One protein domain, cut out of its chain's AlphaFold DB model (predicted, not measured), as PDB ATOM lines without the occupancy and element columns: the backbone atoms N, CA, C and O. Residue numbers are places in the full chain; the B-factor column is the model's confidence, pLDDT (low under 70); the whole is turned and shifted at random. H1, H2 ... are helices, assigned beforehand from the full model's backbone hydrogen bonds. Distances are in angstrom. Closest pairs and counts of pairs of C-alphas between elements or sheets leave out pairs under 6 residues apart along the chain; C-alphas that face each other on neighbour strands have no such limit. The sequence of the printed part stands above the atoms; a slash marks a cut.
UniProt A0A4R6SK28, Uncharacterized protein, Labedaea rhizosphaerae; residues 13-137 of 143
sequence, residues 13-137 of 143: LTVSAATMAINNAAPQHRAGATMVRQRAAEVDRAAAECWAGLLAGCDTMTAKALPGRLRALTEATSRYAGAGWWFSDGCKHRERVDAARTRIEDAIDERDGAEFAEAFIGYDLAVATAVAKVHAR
ATOM      1  N   LEU A  13     227.673  -5.850 233.414       97.31
ATOM      2  CA  LEU A  13     228.415  -5.173 232.350       97.31
ATOM      3  C   LEU A  13     227.496  -4.817 231.185       97.31
ATOM      4  O   LEU A  13     227.573  -3.705 230.662       97.31
ATOM      5  N   THR A  14     226.592  -5.717 230.807       97.12
ATOM      6  CA  THR A  14     225.644  -5.497 229.712       97.12
ATOM      7  C   THR A  14     224.693  -4.352 230.038       97.12
ATOM      8  O   THR A  14     224.501  -3.453 229.214       97.12
ATOM      9  N   VAL A  15     224.134  -4.332 231.254       96.25
ATOM     10  CA  VAL A  15     223.265  -3.237 231.715       96.25
ATOM     11  C   VAL A  15     224.023  -1.909 231.726       96.25
ATOM     12  O   VAL A  15     223.487  -0.889 231.275       96.25
ATOM     13  N   SER A  16     225.277  -1.913 232.182       96.38
ATOM     14  CA  SER A  16     226.125  -0.717 232.212       96.38
ATOM     15  C   SER A  16     226.447  -0.210 230.805       96.38
ATOM     16  O   SER A  16     226.232   0.967 230.512       96.38
ATOM     17  N   ALA A  17     226.876  -1.091 229.898       95.75
ATOM     18  CA  ALA A  17     227.190  -0.755 228.511       95.75
ATOM     19  C   ALA A  17     225.965  -0.209 227.763       95.75
ATOM     20  O   ALA A  17     226.060   0.817 227.088       95.75
ATOM     21  N   ALA A  18     224.799  -0.838 227.930       95.31
ATOM     22  CA  ALA A  18     223.555  -0.358 227.337       95.31
ATOM     23  C   ALA A  18     223.139   1.003 227.916       95.31
ATOM     24  O   ALA A  18     222.680   1.871 227.181       95.31
ATOM     25  N   THR A  19     223.343   1.230 229.216       95.44
ATOM     26  CA  THR A  19     223.053   2.523 229.855       95.44
ATOM     27  C   THR A  19     223.965   3.633 229.338       95.44
ATOM     28  O   THR A  19     223.471   4.708 229.003       95.44
ATOM     29  N   MET A  20     225.267   3.371 229.198       93.56
ATOM     30  CA  MET A  20     226.193   4.322 228.573       93.56
ATOM     31  C   MET A  20     225.775   4.637 227.136       93.56
ATOM     32  O   MET A  20     225.659   5.806 226.774       93.56
ATOM     33  N   ALA A  21     225.444   3.605 226.353       92.94
ATOM     34  CA  ALA A  21     224.957   3.784 224.994       92.94
ATOM     35  C   ALA A  21     223.684   4.646 224.942       92.94
ATOM     36  O   ALA A  21     223.589   5.528 224.102       92.94
ATOM     37  N   ILE A  22     222.725   4.465 225.854       94.12
ATOM     38  CA  ILE A  22     221.515   5.305 225.923       94.12
ATOM     39  C   ILE A  22     221.862   6.773 226.199       94.12
ATOM     40  O   ILE A  22     221.292   7.665 225.568       94.12
ATOM     41  N   ASN A  23     222.781   7.023 227.132       92.19
ATOM     42  CA  ASN A  23     223.122   8.376 227.570       92.19
ATOM     43  C   ASN A  23     223.880   9.162 226.491       92.19
ATOM     44  O   ASN A  23     223.644  10.360 226.334       92.19
ATOM     45  N   ASN A  24     224.729   8.484 225.719       88.06
ATOM     46  CA  ASN A  24     225.630   9.119 224.756       88.06
ATOM     47  C   ASN A  24     225.147   9.014 223.299       88.06
ATOM     48  O   ASN A  24     225.617   9.743 222.430       88.06
ATOM     49  N   ALA A  25     224.188   8.134 222.995       83.75
ATOM     50  CA  ALA A  25     223.702   7.958 221.632       83.75
ATOM     51  C   ALA A  25     222.809   9.108 221.145       83.75
ATOM     52  O   ALA A  25     222.016   9.696 221.892       83.75
ATOM     53  N   ALA A  26     222.852   9.328 219.828       82.12
ATOM     54  CA  ALA A  26     221.859  10.115 219.109       82.12
ATOM     55  C   ALA A  26     220.446   9.495 219.243       82.12
ATOM     56  O   ALA A  26     220.330   8.269 219.386       82.12
ATOM     57  N   PRO A  27     219.360  10.294 219.174       80.25
ATOM     58  CA  PRO A  27     217.992   9.834 219.444       80.25
ATOM     59  C   PRO A  27     217.578   8.571 218.677       80.25
ATOM     60  O   PRO A  27     216.956   7.682 219.257       80.25
ATOM     61  N   GLN A  28     217.992   8.444 217.415       80.12
ATOM     62  CA  GLN A  28     217.683   7.299 216.553       80.12
ATOM     63  C   GLN A  28     218.301   5.970 217.027       80.12
ATOM     64  O   GLN A  28     217.769   4.905 216.728       80.12
ATOM     65  N   HIS A  29     219.390   6.013 217.801       81.94
ATOM     66  CA  HIS A  29     220.076   4.822 218.318       81.94
ATOM     67  C   HIS A  29     219.693   4.497 219.774       81.94
ATOM     68  O   HIS A  29     219.880   3.364 220.225       81.94
ATOM     69  N   ARG A  30     219.092   5.451 220.504       89.81
ATOM     70  CA  ARG A  30     218.678   5.261 221.909       89.81
ATOM     71  C   ARG A  30     217.612   4.189 222.082       89.81
ATOM     72  O   ARG A  30     217.649   3.458 223.071       89.81
ATOM     73  N   ALA A  31     216.671   4.078 221.143       91.88
ATOM     74  CA  ALA A  31     215.588   3.096 221.223       91.88
ATOM     75  C   ALA A  31     216.123   1.651 221.233       91.88
ATOM     76  O   ALA A  31     215.724   0.848 222.076       91.88
ATOM     77  N   GLY A  32     217.090   1.344 220.359       92.56
ATOM     78  CA  GLY A  32     217.741   0.033 220.317       92.56
ATOM     79  C   GLY A  32     218.529  -0.269 221.595       92.56
ATOM     80  O   GLY A  32     218.335  -1.323 222.194       92.56
ATOM     81  N   ALA A  33     219.338   0.682 222.075       93.94
ATOM     82  CA  ALA A  33     220.082   0.523 223.328       93.94
ATOM     83  C   ALA A  33     219.149   0.355 224.550       93.94
ATOM     84  O   ALA A  33     219.428  -0.430 225.456       93.94
ATOM     85  N   THR A  34     217.995   1.031 224.546       95.75
ATOM     86  CA  THR A  34     216.957   0.895 225.582       95.75
ATOM     87  C   THR A  34     216.348  -0.500 225.586       95.75
ATOM     88  O   THR A  34     216.205  -1.094 226.655       95.75
ATOM     89  N   MET A  35     216.045  -1.048 224.406       96.38
ATOM     90  CA  MET A  35     215.550  -2.418 224.269       96.38
ATOM     91  C   MET A  35     216.574  -3.433 224.794       96.38
ATOM     92  O   MET A  35     216.209  -4.324 225.556       96.38
ATOM     93  N   VAL A  36     217.862  -3.271 224.462       96.44
ATOM     94  CA  VAL A  36     218.937  -4.126 225.000       96.44
ATOM     95  C   VAL A  36     218.969  -4.066 226.528       96.44
ATOM     96  O   VAL A  36     218.961  -5.111 227.175       96.44
ATOM     97  N   ARG A  37     218.918  -2.865 227.123       97.19
ATOM     98  CA  ARG A  37     218.898  -2.705 228.588       97.19
ATOM     99  C   ARG A  37     217.685  -3.384 229.232       97.19
ATOM    100  O   ARG A  37     217.826  -4.016 230.273       97.19
ATOM    101  N   GLN A  38     216.499  -3.250 228.635       96.94
ATOM    102  CA  GLN A  38     215.272  -3.884 229.136       96.94
ATOM    103  C   GLN A  38     215.382  -5.412 229.113       96.94
ATOM    104  O   GLN A  38     215.115  -6.055 230.126       96.94
ATOM    105  N   ARG A  39     215.851  -5.989 227.999       97.69
ATOM    106  CA  ARG A  39     216.060  -7.440 227.884       97.69
ATOM    107  C   ARG A  39     217.145  -7.949 228.825       97.69
ATOM    108  O   ARG A  39     216.970  -9.010 229.414       97.69
ATOM    109  N   ALA A  40     218.214  -7.183 229.028       96.56
ATOM    110  CA  ALA A  40     219.244  -7.522 230.004       96.56
ATOM    111  C   ALA A  40     218.664  -7.593 231.424       96.56
ATOM    112  O   ALA A  40     218.885  -8.576 232.118       96.56
ATOM    113  N   ALA A  41     217.829  -6.634 231.832       94.62
ATOM    114  CA  ALA A  41     217.178  -6.679 233.145       94.62
ATOM    115  C   ALA A  41     216.194  -7.859 233.309       94.62
ATOM    116  O   ALA A  41     216.028  -8.384 234.408       94.62
ATOM    117  N   GLU A  42     215.516  -8.284 232.237       94.50
ATOM    118  CA  GLU A  42     214.642  -9.468 232.254       94.50
ATOM    119  C   GLU A  42     215.424 -10.780 232.398       94.50
ATOM    120  O   GLU A  42     214.981 -11.681 233.122       94.50
ATOM    121  N   VAL A  43     216.562 -10.890 231.702       95.75
ATOM    122  CA  VAL A  43     217.478 -12.031 231.818       95.75
ATOM    123  C   VAL A  43     218.097 -12.068 233.208       95.75
ATOM    124  O   VAL A  43     218.045 -13.114 233.837       95.75
ATOM    125  N   ASP A  44     218.600 -10.938 233.708       94.00
ATOM    126  CA  ASP A  44     219.233 -10.822 235.026       94.00
ATOM    127  C   ASP A  44     218.316 -11.337 236.145       94.00
ATOM    128  O   ASP A  44     218.700 -12.193 236.940       94.00
ATOM    129  N   ARG A  45     217.043 -10.923 236.120       91.62
ATOM    130  CA  ARG A  45     216.033 -11.402 237.072       91.62
ATOM    131  C   ARG A  45     215.749 -12.900 236.934       91.62
ATOM    132  O   ARG A  45     215.666 -13.598 237.938       91.62
ATOM    133  N   ALA A  46     215.607 -13.409 235.703       93.06
ATOM    134  CA  ALA A  46     215.421 -14.852 235.500       93.06
ATOM    135  C   ALA A  46     216.635 -15.659 235.958       93.06
ATOM    136  O   ALA A  46     216.461 -16.752 236.486       93.06
ATOM    137  N   ALA A  47     217.840 -15.138 235.739       92.88
ATOM    138  CA  ALA A  47     219.074 -15.782 236.149       92.88
ATOM    139  C   ALA A  47     219.161 -15.855 237.677       92.88
ATOM    140  O   ALA A  47     219.449 -16.926 238.198       92.88
ATOM    141  N   ALA A  48     218.798 -14.786 238.394       92.00
ATOM    142  CA  ALA A  48     218.719 -14.787 239.856       92.00
ATOM    143  C   ALA A  48     217.715 -15.814 240.407       92.00
ATOM    144  O   ALA A  48     218.034 -16.564 241.330       92.00
ATOM    145  N   GLU A  49     216.525 -15.905 239.811       89.81
ATOM    146  CA  GLU A  49     215.520 -16.908 240.185       89.81
ATOM    147  C   GLU A  49     215.975 -18.344 239.857       89.81
ATOM    148  O   GLU A  49     215.778 -19.261 240.657       89.81
ATOM    149  N   CYS A  50     216.602 -18.551 238.694       90.69
ATOM    150  CA  CYS A  50     217.148 -19.846 238.282       90.69
ATOM    151  C   CYS A  50     218.274 -20.288 239.224       90.69
ATOM    152  O   CYS A  50     218.264 -21.411 239.718       90.69
ATOM    153  N   TRP A  51     219.189 -19.375 239.541       91.31
ATOM    154  CA  TRP A  51     220.275 -19.572 240.495       91.31
ATOM    155  C   TRP A  51     219.773 -19.973 241.880       91.31
ATOM    156  O   TRP A  51     220.248 -20.949 242.456       91.31
ATOM    157  N   ALA A  52     218.769 -19.262 242.402       89.44
ATOM    158  CA  ALA A  52     218.150 -19.614 243.674       89.44
ATOM    159  C   ALA A  52     217.542 -21.029 243.640       89.44
ATOM    160  O   ALA A  52     217.679 -21.777 244.605       89.44
ATOM    161  N   GLY A  53     216.921 -21.417 242.518       87.38
ATOM    162  CA  GLY A  53     216.422 -22.777 242.292       87.38
ATOM    163  C   GLY A  53     217.529 -23.834 242.304       87.38
ATOM    164  O   GLY A  53     217.398 -24.838 243.005       87.38
ATOM    165  N   LEU A  54     218.637 -23.579 241.600       86.62
ATOM    166  CA  LEU A  54     219.812 -24.458 241.568       86.62
ATOM    167  C   LEU A  54     220.396 -24.665 242.970       86.62
ATOM    168  O   LEU A  54     220.592 -25.803 243.389       86.62
ATOM    169  N   LEU A  55     220.588 -23.583 243.732       86.94
ATOM    170  CA  LEU A  55     221.106 -23.655 245.101       86.94
ATOM    171  C   LEU A  55     220.151 -24.358 246.075       86.94
ATOM    172  O   LEU A  55     220.599 -25.044 246.990       86.94
ATOM    173  N   ALA A  56     218.841 -24.181 245.896       86.19
ATOM    174  CA  ALA A  56     217.827 -24.816 246.733       86.19
ATOM    175  C   ALA A  56     217.545 -26.277 246.343       86.19
ATOM    176  O   ALA A  56     216.819 -26.968 247.057       86.19
ATOM    177  N   GLY A  57     218.069 -26.750 245.208       80.38
ATOM    178  CA  GLY A  57     217.728 -28.060 244.662       80.38
ATOM    179  C   GLY A  57     216.280 -28.159 244.157       80.38
ATOM    180  O   GLY A  57     215.790 -29.272 243.949       80.38
ATOM    181  N   CYS A  58     215.604 -27.030 243.918       78.12
ATOM    182  CA  CYS A  58     214.212 -26.967 243.468       78.12
ATOM    183  C   CYS A  58     214.114 -26.749 241.953       78.12
ATOM    184  O   CYS A  58     214.781 -25.871 241.406       78.12
ATOM    185  N   ASP A  59     213.199 -27.463 241.292       66.62
ATOM    186  CA  ASP A  59     212.835 -27.174 239.901       66.62
ATOM    187  C   ASP A  59     211.928 -25.944 239.845       66.62
ATOM    188  O   ASP A  59     210.752 -25.988 240.223       66.62
ATOM    189  N   THR A  60     212.461 -24.822 239.367       65.06
ATOM    190  CA  THR A  60     211.681 -23.597 239.188       65.06
ATOM    191  C   THR A  60     211.201 -23.478 237.743       65.06
ATOM    192  O   THR A  60     211.940 -23.702 236.785       65.06
ATOM    193  N   MET A  61     209.943 -23.067 237.554       62.19
ATOM    194  CA  MET A  61     209.406 -22.734 236.223       62.19
ATOM    195  C   MET A  61     210.237 -21.643 235.524       62.19
ATOM    196  O   MET A  61     210.241 -21.560 234.297       62.19
ATOM    197  N   THR A  62     210.973 -20.829 236.286       62.34
ATOM    198  CA  THR A  62     211.839 -19.780 235.749       62.34
ATOM    199  C   THR A  62     213.066 -20.327 235.023       62.34
ATOM    200  O   THR A  62     213.446 -19.749 234.003       62.34
ATOM    201  N   ALA A  63     213.621 -21.473 235.442       65.88
ATOM    202  CA  ALA A  63     214.692 -22.145 234.701       65.88
ATOM    203  C   ALA A  63     214.271 -22.436 233.247       65.88
ATOM    204  O   ALA A  63     215.030 -22.207 232.309       65.88
ATOM    205  N   LYS A  64     212.994 -22.788 233.030       73.31
ATOM    206  CA  LYS A  64     212.427 -23.027 231.690       73.31
ATOM    207  C   LYS A  64     212.245 -21.753 230.856       73.31
ATOM    208  O   LYS A  64     212.209 -21.823 229.631       73.31
ATOM    209  N   ALA A  65     212.110 -20.588 231.491       84.94
ATOM    210  CA  ALA A  65     211.915 -19.314 230.797       84.94
ATOM    211  C   ALA A  65     213.237 -18.638 230.391       84.94
ATOM    212  O   ALA A  65     213.247 -17.806 229.478       84.94
ATOM    213  N   LEU A  66     214.343 -18.973 231.062       91.56
ATOM    214  CA  LEU A  66     215.639 -18.325 230.877       91.56
ATOM    215  C   LEU A  66     216.217 -18.484 229.452       91.56
ATOM    216  O   LEU A  66     216.583 -17.454 228.875       91.56
ATOM    217  N   PRO A  67     216.198 -19.670 228.808       91.94
ATOM    218  CA  PRO A  67     216.658 -19.819 227.420       91.94
ATOM    219  C   PRO A  67     215.945 -18.873 226.440       91.94
ATOM    220  O   PRO A  67     216.569 -18.224 225.596       91.94
ATOM    221  N   GLY A  68     214.624 -18.714 226.592       93.38
ATOM    222  CA  GLY A  68     213.834 -17.785 225.780       93.38
ATOM    223  C   GLY A  68     214.243 -16.323 225.979       93.38
ATOM    224  O   GLY A  68     214.339 -15.565 225.011       93.38
ATOM    225  N   ARG A  69     214.553 -15.926 227.220       95.56
ATOM    226  CA  ARG A  69     215.008 -14.562 227.543       95.56
ATOM    227  C   ARG A  69     216.417 -14.285 227.007       95.56
ATOM    228  O   ARG A  69     216.642 -13.212 226.449       95.56
ATOM    229  N   LEU A  70     217.336 -15.252 227.082       95.56
ATOM    230  CA  LEU A  70     218.685 -15.144 226.500       95.56
ATOM    231  C   LEU A  70     218.631 -14.955 224.976       95.56
ATOM    232  O   LEU A  70     219.353 -14.129 224.406       95.56
ATOM    233  N   ARG A  71     217.727 -15.676 224.299       94.56
ATOM    234  CA  ARG A  71     217.480 -15.503 222.857       94.56
ATOM    235  C   ARG A  71     216.932 -14.111 222.545       94.56
ATOM    236  O   ARG A  71     217.459 -13.450 221.653       94.56
ATOM    237  N   ALA A  72     215.961 -13.625 223.320       95.94
ATOM    238  CA  ALA A  72     215.401 -12.284 223.149       95.94
ATOM    239  C   ALA A  72     216.446 -11.165 223.344       95.94
ATOM    240  O   ALA A  72     216.448 -10.180 222.604       95.94
ATOM    241  N   LEU A  73     217.369 -11.315 224.301       96.88
ATOM    242  CA  LEU A  73     218.482 -10.378 224.486       96.88
ATOM    243  C   LEU A  73     219.470 -10.417 223.311       96.88
ATOM    244  O   LEU A  73     219.903  -9.369 222.827       96.88
ATOM    245  N   THR A  74     219.788 -11.609 222.808       94.25
ATOM    246  CA  THR A  74     220.652 -11.779 221.628       94.25
ATOM    247  C   THR A  74     220.029 -11.117 220.394       94.25
ATOM    248  O   THR A  74     220.697 -10.389 219.660       94.25
ATOM    249  N   GLU A  75     218.723 -11.293 220.194       94.25
ATOM    250  CA  GLU A  75     217.968 -10.665 219.109       94.25
ATOM    251  C   GLU A  75     217.926  -9.134 219.241       94.25
ATOM    252  O   GLU A  75     218.167  -8.419 218.266       94.25
ATOM    253  N   ALA A  76     217.677  -8.609 220.446       95.50
ATOM    254  CA  ALA A  76     217.727  -7.172 220.710       95.50
ATOM    255  C   ALA A  76     219.121  -6.591 220.426       95.50
ATOM    256  O   ALA A  76     219.233  -5.522 219.823       95.50
ATOM    257  N   THR A  77     220.176  -7.321 220.795       93.81
ATOM    258  CA  THR A  77     221.569  -6.939 220.531       93.81
ATOM    259  C   THR A  77     221.860  -6.921 219.033       93.81
ATOM    260  O   THR A  77     222.409  -5.943 218.537       93.81
ATOM    261  N   SER A  78     221.419  -7.939 218.287       93.12
ATOM    262  CA  SER A  78     221.542  -7.999 216.822       93.12
ATOM    263  C   SER A  78     220.820  -6.837 216.127       93.12
ATOM    264  O   SER A  78     221.388  -6.173 215.258       93.12
ATOM    265  N   ARG A  79     219.589  -6.519 216.557       92.50
ATOM    266  CA  ARG A  79     218.831  -5.364 216.043       92.50
ATOM    267  C   ARG A  79     219.540  -4.043 216.326       92.50
ATOM    268  O   ARG A  79     219.640  -3.216 215.427       92.50
ATOM    269  N   TYR A  80     220.049  -3.858 217.544       92.12
ATOM    270  CA  TYR A  80     220.814  -2.667 217.915       92.12
ATOM    271  C   TYR A  80     222.120  -2.547 217.116       92.12
ATOM    272  O   TYR A  80     222.476  -1.465 216.659       92.12
ATOM    273  N   ALA A  81     222.805  -3.670 216.900       88.94
ATOM    274  CA  ALA A  81     224.044  -3.745 216.139       88.94
ATOM    275  C   ALA A  81     223.870  -3.506 214.632       88.94
ATOM    276  O   ALA A  81     224.834  -3.144 213.949       88.94
ATOM    277  N   GLY A  82     222.653  -3.710 214.125       90.19
ATOM    278  CA  GLY A  82     222.356  -3.814 212.706       90.19
ATOM    279  C   GLY A  82     222.747  -5.191 212.166       90.19
ATOM    280  O   GLY A  82     223.897  -5.619 212.288       90.19
ATOM    281  N   ALA A  83     221.795  -5.867 211.515       84.25
ATOM    282  CA  ALA A  83     221.977  -7.230 211.013       84.25
ATOM    283  C   ALA A  83     223.208  -7.360 210.096       84.25
ATOM    284  O   ALA A  83     223.988  -8.292 210.250       84.25
ATOM    285  N   GLY A  84     223.442  -6.387 209.208       87.12
ATOM    286  CA  GLY A  84     224.588  -6.406 208.293       87.12
ATOM    287  C   GLY A  84     225.927  -6.585 209.011       87.12
ATOM    288  O   GLY A  84     226.711  -7.446 208.625       87.12
ATOM    289  N   TRP A  85     226.161  -5.854 210.104       90.19
ATOM    290  CA  TRP A  85     227.378  -6.017 210.900       90.19
ATOM    291  C   TRP A  85     227.347  -7.279 211.754       90.19
ATOM    292  O   TRP A  85     228.334  -8.005 211.796       90.19
ATOM    293  N   TRP A  86     226.218  -7.570 212.407       90.69
ATOM    294  CA  TRP A  86     226.083  -8.743 213.276       90.69
ATOM    295  C   TRP A  86     226.392 -10.059 212.548       90.69
ATOM    296  O   TRP A  86     226.956 -10.985 213.133       90.69
ATOM    297  N   PHE A  87     226.048 -10.136 211.259       87.31
ATOM    298  CA  PHE A  87     226.307 -11.299 210.415       87.31
ATOM    299  C   PHE A  87     227.638 -11.253 209.642       87.31
ATOM    300  O   PHE A  87     227.998 -12.273 209.059       87.31
ATOM    301  N   SER A  88     228.382 -10.141 209.679       89.62
ATOM    302  CA  SER A  88     229.703  -9.990 209.046       89.62
ATOM    303  C   SER A  88     230.796  -9.745 210.093       89.62
ATOM    304  O   SER A  88     231.162 -10.673 210.807       89.62
ATOM    305  N   ASP A  89     231.289  -8.516 210.250       86.81
ATOM    306  CA  ASP A  89     232.393  -8.163 211.156       86.81
ATOM    307  C   ASP A  89     232.097  -8.503 212.630       86.81
ATOM    308  O   ASP A  89     233.001  -8.757 213.428       86.81
ATOM    309  N   GLY A  90     230.815  -8.523 212.998       87.69
ATOM    310  CA  GLY A  90     230.314  -8.911 214.311       87.69
ATOM    311  C   GLY A  90     230.237 -10.423 214.547       87.69
ATOM    312  O   GLY A  90     229.890 -10.823 215.659       87.69
ATOM    313  N   CYS A  91     230.573 -11.278 213.571       90.19
ATOM    314  CA  CYS A  91     230.391 -12.733 213.673       90.19
ATOM    315  C   CYS A  91     231.089 -13.337 214.899       90.19
ATOM    316  O   CYS A  91     230.479 -14.107 215.632       90.19
ATOM    317  N   LYS A  92     232.314 -12.893 215.206       91.06
ATOM    318  CA  LYS A  92     233.075 -13.352 216.378       91.06
ATOM    319  C   LYS A  92     232.432 -12.932 217.701       91.06
ATOM    320  O   LYS A  92     232.679 -13.553 218.732       91.06
ATOM    321  N   HIS A  93     231.679 -11.832 217.726       90.50
ATOM    322  CA  HIS A  93     230.914 -11.441 218.913       90.50
ATOM    323  C   HIS A  93     229.683 -12.329 219.059       90.50
ATOM    324  O   HIS A  93     229.445 -12.849 220.144       90.50
ATOM    325  N   ARG A  94     228.969 -12.570 217.955       92.00
ATOM    326  CA  ARG A  94     227.832 -13.491 217.913       92.00
ATOM    327  C   ARG A  94     228.218 -14.900 218.370       92.00
ATOM    328  O   ARG A  94     227.564 -15.429 219.254       92.00
ATOM    329  N   GLU A  95     229.302 -15.461 217.841       93.62
ATOM    330  CA  GLU A  95     229.798 -16.797 218.210       93.62
ATOM    331  C   GLU A  95     230.085 -16.920 219.709       93.62
ATOM    332  O   GLU A  95     229.723 -17.918 220.320       93.62
ATOM    333  N   ARG A  96     230.675 -15.888 220.329       93.94
ATOM    334  CA  ARG A  96     230.911 -15.875 221.782       93.94
ATOM    335  C   ARG A  96     229.613 -15.825 222.581       93.94
ATOM    336  O   ARG A  96     229.504 -16.514 223.587       93.94
ATOM    337  N   VAL A  97     228.645 -15.021 222.138       93.69
ATOM    338  CA  VAL A  97     227.325 -14.934 222.781       93.69
ATOM    339  C   VAL A  97     226.581 -16.266 222.666       93.69
ATOM    340  O   VAL A  97     226.022 -16.732 223.654       93.69
ATOM    341  N   ASP A  98     226.598 -16.895 221.490       94.00
ATOM    342  CA  ASP A  98     225.947 -18.186 221.264       94.00
ATOM    343  C   ASP A  98     226.623 -19.308 222.066       94.00
ATOM    344  O   ASP A  98     225.922 -20.065 222.729       94.00
ATOM    345  N   ALA A  99     227.959 -19.370 222.088       94.62
ATOM    346  CA  ALA A  99     228.696 -20.360 222.875       94.62
ATOM    347  C   ALA A  99     228.424 -20.223 224.381       94.62
ATOM    348  O   ALA A  99     228.153 -21.215 225.054       94.62
ATOM    349  N   ALA A 100     228.441 -18.995 224.911       94.75
ATOM    350  CA  ALA A 100     228.126 -18.756 226.316       94.75
ATOM    351  C   ALA A 100     226.653 -19.065 226.636       94.75
ATOM    352  O   ALA A 100     226.365 -19.601 227.700       94.75
ATOM    353  N   ARG A 101     225.717 -18.791 225.711       94.81
ATOM    354  CA  ARG A 101     224.306 -19.179 225.872       94.81
ATOM    355  C   ARG A 101     224.154 -20.693 225.966       94.81
ATOM    356  O   ARG A 101     223.459 -21.146 226.863       94.81
ATOM    357  N   THR A 102     224.777 -21.449 225.062       95.38
ATOM    358  CA  THR A 102     224.723 -22.917 225.093       95.38
ATOM    359  C   THR A 102     225.272 -23.452 226.410       95.38
ATOM    360  O   THR A 102     224.594 -24.228 227.059       95.38
ATOM    361  N   ARG A 103     226.405 -22.923 226.888       96.44
ATOM    362  CA  ARG A 103     226.974 -23.308 228.188       96.44
ATOM    363  C   ARG A 103     226.035 -23.014 229.372       96.44
ATOM    364  O   ARG A 103     225.982 -23.788 230.316       96.44
ATOM    365  N   ILE A 104     225.263 -21.920 229.322       95.50
ATOM    366  CA  ILE A 104     224.213 -21.646 230.323       95.50
ATOM    367  C   ILE A 104     223.080 -22.677 230.224       95.50
ATOM    368  O   ILE A 104     222.595 -23.134 231.253       95.50
ATOM    369  N   GLU A 105     222.625 -23.000 229.009       93.50
ATOM    370  CA  GLU A 105     221.573 -24.000 228.780       93.50
ATOM    371  C   GLU A 105     222.017 -25.380 229.314       93.50
ATOM    372  O   GLU A 105     221.288 -25.976 230.103       93.50
ATOM    373  N   ASP A 106     223.246 -25.804 229.009       93.94
ATOM    374  CA  ASP A 106     223.835 -27.057 229.497       93.94
ATOM    375  C   ASP A 106     223.941 -27.071 231.035       93.94
ATOM    376  O   ASP A 106     223.504 -28.021 231.681       93.94
ATOM    377  N   ALA A 107     224.412 -25.980 231.652       93.62
ATOM    378  CA  ALA A 107     224.511 -25.868 233.111       93.62
ATOM    379  C   ALA A 107     223.152 -25.965 233.828       93.62
ATOM    380  O   ALA A 107     223.065 -26.458 234.955       93.62
ATOM    381  N   ILE A 108     222.076 -25.486 233.192       90.81
ATOM    382  CA  ILE A 108     220.710 -25.629 233.715       90.81
ATOM    383  C   ILE A 108     220.287 -27.098 233.673       90.81
ATOM    384  O   ILE A 108     219.768 -27.602 234.672       90.81
ATOM    385  N   ASP A 109     220.518 -27.772 232.546       90.56
ATOM    386  CA  ASP A 109     220.141 -29.173 232.344       90.56
ATOM    387  C   ASP A 109     220.935 -30.116 233.269       90.56
ATOM    388  O   ASP A 109     220.373 -31.050 233.847       90.56
ATOM    389  N   GLU A 110     222.218 -29.825 233.486       91.69
ATOM    390  CA  GLU A 110     223.113 -30.557 234.394       91.69
ATOM    391  C   GLU A 110     222.929 -30.170 235.868       91.69
ATOM    392  O   GLU A 110     223.431 -30.849 236.768       91.69
ATOM    393  N   ARG A 111     222.165 -29.103 236.130       89.19
ATOM    394  CA  ARG A 111     221.954 -28.501 237.454       89.19
ATOM    395  C   ARG A 111     223.256 -28.072 238.137       89.19
ATOM    396  O   ARG A 111     223.347 -28.074 239.368       89.19
ATOM    397  N   ASP A 112     224.245 -27.674 237.348       91.62
ATOM    398  CA  ASP A 112     225.541 -27.224 237.833       91.62
ATOM    399  C   ASP A 112     225.533 -25.708 238.052       91.62
ATOM    400  O   ASP A 112     225.588 -24.895 237.127       91.62
ATOM    401  N   GLY A 113     225.477 -25.308 239.322       91.06
ATOM    402  CA  GLY A 113     225.558 -23.901 239.686       91.06
ATOM    403  C   GLY A 113     226.921 -23.257 239.380       91.06
ATOM    404  O   GLY A 113     226.984 -22.103 238.955       91.06
ATOM    405  N   ALA A 114     228.030 -23.963 239.587       92.94
ATOM    406  CA  ALA A 114     229.345 -23.376 239.343       92.94
ATOM    407  C   ALA A 114     229.514 -23.047 237.852       92.94
ATOM    408  O   ALA A 114     229.887 -21.922 237.505       92.94
ATOM    409  N   GLU A 115     229.131 -23.992 236.996       94.25
ATOM    410  CA  GLU A 115     229.129 -23.825 235.547       94.25
ATOM    411  C   GLU A 115     228.161 -22.723 235.103       94.25
ATOM    412  O   GLU A 115     228.513 -21.875 234.282       94.25
ATOM    413  N   PHE A 116     226.969 -22.662 235.704       94.38
ATOM    414  CA  PHE A 116     225.989 -21.611 235.436       94.38
ATOM    415  C   PHE A 116     226.572 -20.218 235.700       94.38
ATOM    416  O   PHE A 116     226.482 -19.326 234.853       94.38
ATOM    417  N   ALA A 117     227.202 -20.021 236.861       94.44
ATOM    418  CA  ALA A 117     227.800 -18.742 237.226       94.44
ATOM    419  C   ALA A 117     228.958 -18.362 236.287       94.44
ATOM    420  O   ALA A 117     229.022 -17.215 235.833       94.44
ATOM    421  N   GLU A 118     229.842 -19.306 235.953       95.38
ATOM    422  CA  GLU A 118     230.953 -19.063 235.024       95.38
ATOM    423  C   GLU A 118     230.448 -18.717 233.614       95.38
ATOM    424  O   GLU A 118     230.898 -17.741 233.001       95.38
ATOM    425  N   ALA A 119     229.466 -19.466 233.115       96.62
ATOM    426  CA  ALA A 119     228.882 -19.242 231.802       96.62
ATOM    427  C   ALA A 119     228.236 -17.850 231.698       96.62
ATOM    428  O   ALA A 119     228.394 -17.168 230.680       96.62
ATOM    429  N   PHE A 120     227.591 -17.374 232.769       96.69
ATOM    430  CA  PHE A 120     227.046 -16.017 232.820       96.69
ATOM    431  C   PHE A 120     228.107 -14.918 232.808       96.69
ATOM    432  O   PHE A 120     227.887 -13.900 232.154       96.69
ATOM    433  N   ILE A 121     229.269 -15.113 233.443       96.31
ATOM    434  CA  ILE A 121     230.391 -14.160 233.343       96.31
ATOM    435  C   ILE A 121     230.823 -14.015 231.877       96.31
ATOM    436  O   ILE A 121     230.986 -12.900 231.372       96.31
ATOM    437  N   GLY A 122     230.970 -15.144 231.175       95.69
ATOM    438  CA  GLY A 122     231.313 -15.162 229.753       95.69
ATOM    439  C   GLY A 122     230.245 -14.501 228.881       95.69
ATOM    440  O   GLY A 122     230.567 -13.701 227.997       95.69
ATOM    441  N   TYR A 123     228.973 -14.794 229.154       97.06
ATOM    442  CA  TYR A 123     227.840 -14.237 228.423       97.06
ATOM    443  C   TYR A 123     227.728 -12.718 228.612       97.06
ATOM    444  O   TYR A 123     227.637 -11.986 227.623       97.06
ATOM    445  N   ASP A 124     227.801 -12.227 229.854       97.81
ATOM    446  CA  ASP A 124     227.735 -10.796 230.161       97.81
ATOM    447  C   ASP A 124     228.861 -10.022 229.472       97.81
ATOM    448  O   ASP A 124     228.620  -9.020 228.796       97.81
ATOM    449  N   LEU A 125     230.094 -10.529 229.558       96.62
ATOM    450  CA  LEU A 125     231.240  -9.916 228.894       96.62
ATOM    451  C   LEU A 125     231.066  -9.884 227.367       96.62
ATOM    452  O   LEU A 125     231.372  -8.870 226.727       96.62
ATOM    453  N   ALA A 126     230.578 -10.975 226.771       96.31
ATOM    454  CA  ALA A 126     230.388 -11.080 225.328       96.31
ATOM    455  C   ALA A 126     229.348 -10.073 224.811       96.31
ATOM    456  O   ALA A 126     229.622  -9.347 223.846       96.31
ATOM    457  N   VAL A 127     228.189  -9.981 225.472       96.31
ATOM    458  CA  VAL A 127     227.123  -9.043 225.098       96.31
ATOM    459  C   VAL A 127     227.551  -7.598 225.362       96.31
ATOM    460  O   VAL A 127     227.436  -6.761 224.462       96.31
ATOM    461  N   ALA A 128     228.119  -7.294 226.533       97.00
ATOM    462  CA  ALA A 128     228.597  -5.951 226.864       97.00
ATOM    463  C   ALA A 128     229.628  -5.439 225.849       97.00
ATOM    464  O   ALA A 128     229.540  -4.300 225.379       97.00
ATOM    465  N   THR A 129     230.568  -6.299 225.446       95.50
ATOM    466  CA  THR A 129     231.578  -5.964 224.433       95.50
ATOM    467  C   THR A 129     230.933  -5.671 223.080       95.50
ATOM    468  O   THR A 129     231.318  -4.706 222.416       95.50
ATOM    469  N   ALA A 130     229.943  -6.464 222.662       94.44
ATOM    470  CA  ALA A 130     229.220  -6.218 221.418       94.44
ATOM    471  C   ALA A 130     228.492  -4.864 221.444       94.44
ATOM    472  O   ALA A 130     228.638  -4.068 220.516       94.44
ATOM    473  N   VAL A 131     227.770  -4.565 222.529       94.69
ATOM    474  CA  VAL A 131     227.055  -3.292 222.719       94.69
ATOM    475  C   VAL A 131     228.020  -2.105 222.683       94.69
ATOM    476  O   VAL A 131     227.758  -1.128 221.979       94.69
ATOM    477  N   ALA A 132     229.153  -2.202 223.380       93.75
ATOM    478  CA  ALA A 132     230.173  -1.159 223.400       93.75
ATOM    479  C   ALA A 132     230.796  -0.926 222.012       93.75
ATOM    480  O   ALA A 132     230.964   0.219 221.597       93.75
ATOM    481  N   LYS A 133     231.091  -1.994 221.257       92.25
ATOM    482  CA  LYS A 133     231.631  -1.884 219.890       92.25
ATOM    483  C   LYS A 133     230.653  -1.227 218.924       92.25
ATOM    484  O   LYS A 133     231.060  -0.371 218.141       92.25
ATOM    485  N   VAL A 134     229.376  -1.590 219.001       90.50
ATOM    486  CA  VAL A 134     228.320  -0.958 218.200       90.50
ATOM    487  C   VAL A 134     228.195   0.519 218.557       90.50
ATOM    488  O   VAL A 134     228.147   1.356 217.663       90.50
ATOM    489  N   HIS A 135     228.183   0.843 219.851       90.19
ATOM    490  CA  HIS A 135     228.072   2.221 220.315       90.19
ATOM    491  C   HIS A 135     229.236   3.094 219.823       90.19
ATOM    492  O   HIS A 135     228.984   4.124 219.204       90.19
ATOM    493  N   ALA A 136     230.482   2.641 219.993       89.06
ATOM    494  CA  ALA A 136     231.670   3.364 219.532       89.06
ATOM    495  C   ALA A 136     231.665   3.600 218.011       89.06
ATOM    496  O   ALA A 136     232.095   4.648 217.526       89.06
ATOM    497  N   ARG A 137     231.135   2.645 217.233       86.19
ATOM    498  CA  ARG A 137     230.952   2.822 215.787       86.19
ATOM    499  C   ARG A 137     229.903   3.887 215.475       86.19
ATOM    500  O   ARG A 137     230.112   4.679 214.570       86.19
TER     501      ARG A 137
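This is residues 13 to 137 of the 143 residues of an uncharacterized protein of Labedaea rhizosphaerae (UniProt A0A4R6SK28). Five helices, H1, H2, H3, H5 and H6, stand side by side in an elongated up-and-down bundle, each running against the one before, with tiny H4 near one end. The printed part has 125 residues with six named helices, H1 to H6 in order, and is all helix. It is compact, with a radius of gyration of the C-alphas of 14.5 A, and spans 46 by 25 by 18 A.

Find C-alpha 13 at (228.415, -5.173, 232.350), where H1, residues 13 to 24, begins. Then come H2, 27 to 56, 44.1 A from first to last C-alpha; H3, 61 to 81, with a kink of 26 degrees near residue 68; H4, 83 to 86; H5, 91 to 109; and H6, 113 to 137, ending at (230.952, 2.822, 215.787).

Look at the hub, H6: it forms a hairpin with H5, the closest C-alphas, Ala 100 and Tyr 123, 5.0 A apart. Every O i to N i+4 pair is within hydrogen-bond range in H1, H5 and H6, against 24 of 26 in H2 and 14 of 17 in H3; H4 is too short. H4 only just touches H5, only at the corner, with 3 pairs of C-alphas within 8 A, the closest Trp 86 and Arg 94, 6.9 A.

The printed part has no cut, and its links are tight. Look for pLDDT under 70 at residues 59 to 63.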